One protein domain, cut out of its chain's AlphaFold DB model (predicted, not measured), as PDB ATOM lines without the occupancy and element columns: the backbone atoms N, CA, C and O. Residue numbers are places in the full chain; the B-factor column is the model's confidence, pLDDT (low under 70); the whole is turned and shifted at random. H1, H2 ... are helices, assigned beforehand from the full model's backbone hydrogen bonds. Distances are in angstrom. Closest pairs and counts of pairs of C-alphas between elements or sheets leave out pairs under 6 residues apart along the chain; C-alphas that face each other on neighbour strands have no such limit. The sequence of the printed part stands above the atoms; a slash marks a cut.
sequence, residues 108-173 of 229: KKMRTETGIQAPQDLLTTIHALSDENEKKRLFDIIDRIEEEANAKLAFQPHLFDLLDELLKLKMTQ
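What this domain is: This is residues 108 to 173 of the 229 residues of an uncharacterized protein of Naegleria fowleri (UniProt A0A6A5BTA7). H1 packs on residues 138 to 145 of the long helix H3 and short H2 on its residues 135 to 138, the three making a small body; from the far end of H3 a free arm, residues 147 to 173, sticks out and makes the length. The 66 printed residues include four named helices, H1 to H4 in order, and no named strand: all helix. The whole is extended, with a radius of gyration of the C-alphas of 19.3 A and spans of 58 by 23 by 21 A.

Where its parts are: H1, residues 108 to 114, begins at C-alpha 108 (96.476, 59.325, 18.602). H2 is residues 122 to 127. H3, residues 132 to 150, is 26.3 A long. H4, residues 159 to 173, 21.7 A, ends at C-alpha 173 (68.028, 73.872, 52.061).

How they stand to each other: H1 touches H3 residues 138 to 145, opposite ways at 26 degrees, a shallow tilt; the closest C-alphas, Thr 114 and Leu 138, are 5.8 A apart. H2 and H3, a hairpin, only just touch, with 3 pairs within 8 A, the closest C-alphas being Ile 126 and Lys 135, 5.9 A. H4 is apart from H1, H2 and H3. Every O i to N i+4 pair is within hydrogen-bond range in H1, H2 and H3, and 10 of 11 in H4.

The domain as a whole: The C-alphas of Asp 131 and Thr 172, the farthest apart, are 58.4 A apart. The printed part has no cut and no long link. Residues 171 to 173 are under pLDDT 70.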
ATOM      1  N   LYS A 108      95.449  60.094  19.309       96.31
ATOM      2  CA  LYS A 108      96.476  59.325  18.602       96.31
ATOM      3  C   LYS A 108      96.284  59.459  17.095       96.31
ATOM      4  O   LYS A 108      97.262  59.720  16.392       96.31
ATOM      5  N   LYS A 109      95.048  59.326  16.608       97.56
ATOM      6  CA  LYS A 109      94.695  59.584  15.207       97.56
ATOM      7  C   LYS A 109      95.022  61.028  14.829       97.56
ATOM      8  O   LYS A 109      95.732  61.238  13.852       97.56
ATOM      9  N   MET A 110      94.644  61.995  15.666       97.94
ATOM     10  CA  MET A 110      94.930  63.418  15.445       97.94
ATOM     11  C   MET A 110      96.427  63.699  15.278       97.94
ATOM     12  O   MET A 110      96.834  64.321  14.301       97.94
ATOM     13  N   ARG A 111      97.275  63.179  16.169       97.88
ATOM     14  CA  ARG A 111      98.739  63.311  16.055       97.88
ATOM     15  C   ARG A 111      99.313  62.600  14.834       97.88
ATOM     16  O   ARG A 111     100.238  63.102  14.206       97.88
ATOM     17  N   THR A 112      98.759  61.439  14.489       98.19
ATOM     18  CA  THR A 112      99.195  60.675  13.312       98.19
ATOM     19  C   THR A 112      98.914  61.446  12.023       98.19
ATOM     20  O   THR A 112      99.787  61.532  11.167       98.19
ATOM     21  N   GLU A 113      97.724  62.032  11.896       98.31
ATOM     22  CA  GLU A 113      97.292  62.721  10.676       98.31
ATOM     23  C   GLU A 113      97.870  64.138  10.542       98.31
ATOM     24  O   GLU A 113      98.183  64.579   9.435       98.31
ATOM     25  N   THR A 114      98.069  64.837  11.662       98.31
ATOM     26  CA  THR A 114      98.765  66.136  11.678       98.31
ATOM     27  C   THR A 114     100.280  65.995  11.518       98.31
ATOM     28  O   THR A 114     100.938  66.938  11.093       98.31
ATOM     29  N   GLY A 115     100.850  64.835  11.858       98.25
ATOM     30  CA  GLY A 115     102.297  64.611  11.901       98.25
ATOM     31  C   GLY A 115     102.983  65.163  13.160       98.25
ATOM     32  O   GLY A 115     104.192  64.989  13.310       98.25
ATOM     33  N   ILE A 116     102.241  65.784  14.085       98.00
ATOM     34  CA  ILE A 116     102.789  66.412  15.296       98.00
ATOM     35  C   ILE A 116     102.928  65.374  16.416       98.00
ATOM     36  O   ILE A 116     101.955  64.946  17.052       98.00
ATOM     37  N   GLN A 117     104.168  64.972  16.687       95.44
ATOM     38  CA  GLN A 117     104.481  63.923  17.655       95.44
ATOM     39  C   GLN A 117     104.514  64.440  19.098       95.44
ATOM     40  O   GLN A 117     104.800  65.602  19.376       95.44
ATOM     41  N   ALA A 118     104.253  63.549  20.055       93.69
ATOM     42  CA  ALA A 118     104.529  63.839  21.461       93.69
ATOM     43  C   ALA A 118     106.052  64.016  21.681       93.69
ATOM     44  O   ALA A 118     106.836  63.353  20.998       93.69
ATOM     45  N   PRO A 119     106.496  64.869  22.626       95.75
ATOM     46  CA  PRO A 119     105.708  65.568  23.646       95.75
ATOM     47  C   PRO A 119     105.170  66.943  23.211       95.75
ATOM     48  O   PRO A 119     104.689  67.686  24.062       95.75
ATOM     49  N   GLN A 120     105.250  67.309  21.927       96.12
ATOM     50  CA  GLN A 120     104.832  68.636  21.471       96.12
ATOM     51  C   GLN A 120     103.326  68.852  21.687       96.12
ATOM     52  O   GLN A 120     102.504  67.959  21.430       96.12
ATOM     53  N   ASP A 121     102.966  70.048  22.153       97.00
ATOM     54  CA  ASP A 121     101.574  70.478  22.217       97.00
ATOM     55  C   ASP A 121     101.061  70.779  20.806       97.00
ATOM     56  O   ASP A 121     101.703  71.497  20.037       97.00
ATOM     57  N   LEU A 122      99.919  70.190  20.457       95.88
ATOM     58  CA  LEU A 122      99.429  70.164  19.084       95.88
ATOM     59  C   LEU A 122      99.010  71.561  18.616       95.88
ATOM     60  O   LEU A 122      99.477  72.020  17.577       95.88
ATOM     61  N   LEU A 123      98.212  72.269  19.419       96.62
ATOM     62  CA  LEU A 123      97.722  73.604  19.075       96.62
ATOM     63  C   LEU A 123      98.847  74.638  19.091       96.62
ATOM     64  O   LEU A 123      98.970  75.423  18.154       96.62
ATOM     65  N   THR A 124      99.720  74.601  20.100       97.94
ATOM     66  CA  THR A 124     100.885  75.494  20.174       97.94
ATOM     67  C   THR A 124     101.790  75.322  18.954       97.94
ATOM     68  O   THR A 124     102.237  76.310  18.376       97.94
ATOM     69  N   THR A 125     102.020  74.077  18.520       97.94
ATOM     70  CA  THR A 125     102.836  73.787  17.330       97.94
ATOM     71  C   THR A 125     102.193  74.348  16.062       97.94
ATOM     72  O   THR A 125     102.886  74.978  15.269       97.94
ATOM     73  N   ILE A 126     100.879  74.183  15.884       97.94
ATOM     74  CA  ILE A 126     100.157  74.711  14.714       97.94
ATOM     75  C   ILE A 126     100.185  76.242  14.703       97.94
ATOM     76  O   ILE A 126     100.494  76.850  13.680       97.94
ATOM     77  N   HIS A 127      99.923  76.888  15.841       97.81
ATOM     78  CA  HIS A 127      99.941  78.348  15.938       97.81
ATOM     79  C   HIS A 127     101.320  78.955  15.653       97.81
ATOM     80  O   HIS A 127     101.386  80.066  15.127       97.81
ATOM     81  N   ALA A 128     102.399  78.227  15.949       98.19
ATOM     82  CA  ALA A 128     103.770  78.662  15.694       98.19
ATOM     83  C   ALA A 128     104.199  78.579  14.214       98.19
ATOM     84  O   ALA A 128     105.265  79.089  13.871       98.19
ATOM     85  N   LEU A 129     103.412  77.951  13.332       97.81
ATOM     86  CA  LEU A 129     103.734  77.882  11.904       97.81
ATOM     87  C   LEU A 129     103.666  79.272  11.246       97.81
ATOM     88  O   LEU A 129     102.871  80.123  11.635       97.81
ATOM     89  N   SER A 130     104.473  79.503  10.211       98.44
ATOM     90  CA  SER A 130     104.372  80.721   9.386       98.44
ATOM     91  C   SER A 130     103.518  80.516   8.133       98.44
ATOM     92  O   SER A 130     103.031  81.482   7.556       98.44
ATOM     93  N   ASP A 131     103.360  79.267   7.691       98.38
ATOM     94  CA  ASP A 131     102.570  78.921   6.512       98.38
ATOM     95  C   ASP A 131     101.087  78.782   6.882       98.38
ATOM     96  O   ASP A 131     100.671  77.823   7.536       98.38
ATOM     97  N   GLU A 132     100.285  79.753   6.450       98.12
ATOM     98  CA  GLU A 132      98.843  79.790   6.698       98.12
ATOM     99  C   GLU A 132      98.078  78.671   5.971       98.12
ATOM    100  O   GLU A 132      97.063  78.195   6.483       98.12
ATOM    101  N   ASN A 133      98.566  78.191   4.818       98.38
ATOM    102  CA  ASN A 133      97.926  77.071   4.122       98.38
ATOM    103  C   ASN A 133      98.102  75.774   4.914       98.38
ATOM    104  O   ASN A 133      97.154  74.999   5.056       98.38
ATOM    105  N   GLU A 134      99.295  75.559   5.475       98.38
ATOM    106  CA  GLU A 134      99.566  74.395   6.316       98.38
ATOM    107  C   GLU A 134      98.801  74.469   7.642       98.38
ATOM    108  O   GLU A 134      98.195  73.476   8.048       98.38
ATOM    109  N   LYS A 135      98.718  75.647   8.282       98.50
ATOM    110  CA  LYS A 135      97.843  75.838   9.453       98.50
ATOM    111  C   LYS A 135      96.411  75.440   9.155       98.50
ATOM    112  O   LYS A 135      95.828  74.665   9.911       98.50
ATOM    113  N   LYS A 136      95.853  75.951   8.051       98.31
ATOM    114  CA  LYS A 136      94.482  75.637   7.653       98.31
ATOM    115  C   LYS A 136      94.306  74.132   7.461       98.31
ATOM    116  O   LYS A 136      93.376  73.565   8.021       98.31
ATOM    117  N   ARG A 137      95.218  73.472   6.736       98.50
ATOM    118  CA  ARG A 137      95.181  72.014   6.532       98.50
ATOM    119  C   ARG A 137      95.162  71.251   7.860       98.50
ATOM    120  O   ARG A 137      94.427  70.276   7.992       98.50
ATOM    121  N   LEU A 138      95.974  71.669   8.830       98.56
ATOM    122  CA  LEU A 138      96.056  71.024  10.142       98.56
ATOM    123  C   LEU A 138      94.794  71.259  10.984       98.56
ATOM    124  O   LEU A 138      94.322  70.314  11.612       98.56
ATOM    125  N   PHE A 139      94.212  72.461  10.955       98.44
ATOM    126  CA  PHE A 139      92.920  72.724  11.600       98.44
ATOM    127  C   PHE A 139      91.776  71.946  10.946       98.44
ATOM    128  O   PHE A 139      91.000  71.333  11.666       98.44
ATOM    129  N   ASP A 140      91.737  71.837   9.613       98.38
ATOM    130  CA  ASP A 140      90.733  71.022   8.911       98.38
ATOM    131  C   ASP A 140      90.791  69.535   9.360       98.38
ATOM    132  O   ASP A 140      89.773  68.841   9.407       98.38
ATOM    133  N   ILE A 141      91.981  69.021   9.709       98.50
ATOM    134  CA  ILE A 141      92.149  67.671  10.279       98.50
ATOM    135  C   ILE A 141      91.582  67.592  11.700       98.50
ATOM    136  O   ILE A 141      90.900  66.616  12.018       98.50
ATOM    137  N   ILE A 142      91.871  68.586  12.547       97.88
ATOM    138  CA  ILE A 142      91.342  68.658  13.916       97.88
ATOM    139  C   ILE A 142      89.817  68.710  13.874       97.88
ATOM    140  O   ILE A 142      89.187  67.845  14.477       97.88
ATOM    141  N   ASP A 143      89.245  69.630  13.095       97.81
ATOM    142  CA  ASP A 143      87.800  69.837  12.973       97.81
ATOM    143  C   ASP A 143      87.085  68.545  12.566       97.81
ATOM    144  O   ASP A 143      86.097  68.150  13.184       97.81
ATOM    145  N   ARG A 144      87.623  67.818  11.577       98.31
ATOM    146  CA  ARG A 144      87.060  66.523  11.166       98.31
ATOM    147  C   ARG A 144      87.104  65.487  12.293       98.31
ATOM    148  O   ARG A 144      86.151  64.731  12.465       98.31
ATOM    149  N   ILE A 145      88.202  65.400  13.041       97.38
ATOM    150  CA  ILE A 145      88.324  64.436  14.148       97.38
ATOM    151  C   ILE A 145      87.411  64.825  15.317       97.38
ATOM    152  O   ILE A 145      86.832  63.945  15.954       97.38
ATOM    153  N   GLU A 146      87.251  66.118  15.588       95.69
ATOM    154  CA  GLU A 146      86.298  66.624  16.574       95.69
ATOM    155  C   GLU A 146      84.853  66.334  16.160       95.69
ATOM    156  O   GLU A 146      84.059  65.898  16.990       95.69
ATOM    157  N   GLU A 147      84.508  66.473  14.879       95.50
ATOM    158  CA  GLU A 147      83.198  66.083  14.351       95.50
ATOM    159  C   GLU A 147      82.936  64.577  14.536       95.50
ATOM    160  O   GLU A 147      81.879  64.177  15.033       95.50
ATOM    161  N   GLU A 148      83.929  63.728  14.238       96.75
ATOM    162  CA  GLU A 148      83.858  62.284  14.496       96.75
ATOM    163  C   GLU A 148      83.693  61.950  15.993       96.75
ATOM    164  O   GLU A 148      83.043  60.956  16.335       96.75
ATOM    165  N   ALA A 149      84.303  62.736  16.886       94.94
ATOM    166  CA  ALA A 149      84.190  62.568  18.333       94.94
ATOM    167  C   ALA A 149      82.821  63.032  18.849       94.94
ATOM    168  O   ALA A 149      82.181  62.314  19.616       94.94
ATOM    169  N   ASN A 150      82.323  64.169  18.358       92.69
ATOM    170  CA  ASN A 150      81.004  64.708  18.690       92.69
ATOM    171  C   ASN A 150      79.881  63.727  18.339       92.69
ATOM    172  O   ASN A 150      78.941  63.563  19.115       92.69
ATOM    173  N   ALA A 151      80.004  62.999  17.224       94.06
ATOM    174  CA  ALA A 151      79.056  61.948  16.851       94.06
ATOM    175  C   ALA A 151      79.017  60.759  17.837       94.06
ATOM    176  O   ALA A 151      78.059  59.987  17.837       94.06
ATOM    177  N   LYS A 152      80.053  60.592  18.669       94.81
ATOM    178  CA  LYS A 152      80.194  59.520  19.673       94.81
ATOM    179  C   LYS A 152      80.049  60.034  21.106       94.81
ATOM    180  O   LYS A 152      80.298  59.279  22.047       94.81
ATOM    181  N   LEU A 153      79.704  61.309  21.276       94.38
ATOM    182  CA  LEU A 153      79.660  61.953  22.577       94.38
ATOM    183  C   LEU A 153      78.641  61.256  23.482       94.38
ATOM    184  O   LEU A 153      77.486  61.042  23.116       94.38
ATOM    185  N   ALA A 154      79.092  60.907  24.682       95.19
ATOM    186  CA  ALA A 154      78.286  60.248  25.694       95.19
ATOM    187  C   ALA A 154      78.602  60.839  27.068       95.19
ATOM    188  O   ALA A 154      79.743  61.218  27.346       95.19
ATOM    189  N   PHE A 155      77.596  60.913  27.934       95.50
ATOM    190  CA  PHE A 155      77.782  61.338  29.317       95.50
ATOM    191  C   PHE A 155      78.449  60.242  30.150       95.50
ATOM    192  O   PHE A 155      78.294  59.052  29.866       95.50
ATOM    193  N   GLN A 156      79.177  60.646  31.190       96.12
ATOM    194  CA  GLN A 156      79.703  59.711  32.179       96.12
ATOM    195  C   GLN A 156      78.557  58.925  32.843       96.12
ATOM    196  O   GLN A 156      77.480  59.487  33.087       96.12
ATOM    197  N   PRO A 157      78.769  57.639  33.175       94.62
ATOM    198  CA  PRO A 157      77.810  56.875  33.961       94.62
ATOM    199  C   PRO A 157      77.467  57.598  35.268       94.62
ATOM    200  O   PRO A 157      78.339  58.198  35.894       94.62
ATOM    201  N   HIS A 158      76.202  57.522  35.685       93.62
ATOM    202  CA  HIS A 158      75.687  58.148  36.913       93.62
ATOM    203  C   HIS A 158      75.752  59.680  36.963       93.62
ATOM    204  O   HIS A 158      75.496  60.259  38.018       93.62
ATOM    205  N   LEU A 159      76.047  60.363  35.847       92.00
ATOM    206  CA  LEU A 159      76.017  61.824  35.827       92.00
ATOM    207  C   LEU A 159      74.636  62.359  36.234       92.00
ATOM    208  O   LEU A 159      74.547  63.247  37.074       92.00
ATOM    209  N   PHE A 160      73.564  61.810  35.666       90.94
ATOM    210  CA  PHE A 160      72.206  62.254  35.986       90.94
ATOM    211  C   PHE A 160      71.829  61.949  37.438       90.94
ATOM    212  O   PHE A 160      71.338  62.843  38.118       90.94
ATOM    213  N   ASP A 161      72.175  60.761  37.947       91.38
ATOM    214  CA  ASP A 161      71.972  60.405  39.358       91.38
ATOM    215  C   ASP A 161      72.663  61.418  40.290       91.38
ATOM    216  O   ASP A 161      72.081  61.888  41.266       91.38
ATOM    217  N   LEU A 162      73.902  61.808  39.964       88.88
ATOM    218  CA  LEU A 162      74.641  62.827  40.706       88.88
ATOM    219  C   LEU A 162      73.937  64.188  40.654       88.88
ATOM    220  O   LEU A 162      73.792  64.836  41.690       88.88
ATOM    221  N   LEU A 163      73.524  64.641  39.469       86.88
ATOM    222  CA  LEU A 163      72.850  65.932  39.308       86.88
ATOM    223  C   LEU A 163      71.514  65.971  40.067       86.88
ATOM    224  O   LEU A 163      71.221  66.977  40.717       86.88
ATOM    225  N   ASP A 164      70.761  64.873  40.061       86.50
ATOM    226  CA  ASP A 164      69.515  64.731  40.814       86.50
ATOM    227  C   ASP A 164      69.757  64.813  42.325       86.50
ATOM    228  O   ASP A 164      69.045  65.528  43.035       86.50
ATOM    229  N   GLU A 165      70.786  64.137  42.842       85.69
ATOM    230  CA  GLU A 165      71.153  64.226  44.261       85.69
ATOM    231  C   GLU A 165      71.583  65.645  44.658       85.69
ATOM    232  O   GLU A 165      71.167  66.163  45.699       85.69
ATOM    233  N   LEU A 166      72.351  66.329  43.808       83.69
ATOM    234  CA  LEU A 166      72.733  67.722  44.044       83.69
ATOM    235  C   LEU A 166      71.519  68.660  44.064       83.69
ATOM    236  O   LEU A 166      71.467  69.585  44.882       83.69
ATOM    237  N   LEU A 167      70.519  68.405  43.219       81.62
ATOM    238  CA  LEU A 167      69.277  69.170  43.202       81.62
ATOM    239  C   LEU A 167      68.445  68.935  44.474       81.62
ATOM    240  O   LEU A 167      67.979  69.899  45.089       81.62
ATOM    241  N   LYS A 168      68.317  67.679  44.927       78.31
ATOM    242  CA  LYS A 168      67.616  67.323  46.179       78.31
ATOM    243  C   LYS A 168      68.245  67.989  47.403       78.31
ATOM    244  O   LYS A 168      67.534  68.515  48.268       78.31
ATOM    245  N   LEU A 169      69.579  68.015  47.468       75.25
ATOM    246  CA  LEU A 169      70.308  68.701  48.539       75.25
ATOM    247  C   LEU A 169      69.998  70.197  48.575       75.25
ATOM    248  O   LEU A 169      69.925  70.785  49.654       75.25
ATOM    249  N   LYS A 170      69.763  70.807  47.413       70.94
ATOM    250  CA  LYS A 170      69.352  72.206  47.323       70.94
ATOM    251  C   LYS A 170      67.918  72.439  47.772       70.94
ATOM    252  O   LYS A 170      67.669  73.368  48.534       70.94
ATOM    253  N   MET A 171      66.984  71.592  47.344       56.88
ATOM    254  CA  MET A 171      65.577  71.715  47.745       56.88
ATOM    255  C   MET A 171      65.410  71.586  49.261       56.88
ATOM    256  O   MET A 171      64.652  72.337  49.866       56.88
ATOM    257  N   THR A 172      66.195  70.715  49.896       57.62
ATOM    258  CA  THR A 172      66.188  70.546  51.358       57.62
ATOM    259  C   THR A 172      66.688  71.794  52.103       57.62
ATOM    260  O   THR A 172      66.269  72.039  53.231       57.62
ATOM    261  N   GLN A 173      67.561  72.601  51.489       58.69
ATOM    262  CA  GLN A 173      68.028  73.872  52.061       58.69
ATOM    263  C   GLN A 173      67.045  75.030  51.839       58.69
ATOM    264  O   GLN A 173      67.054  75.980  52.617       58.69
TER     265      GLN A 173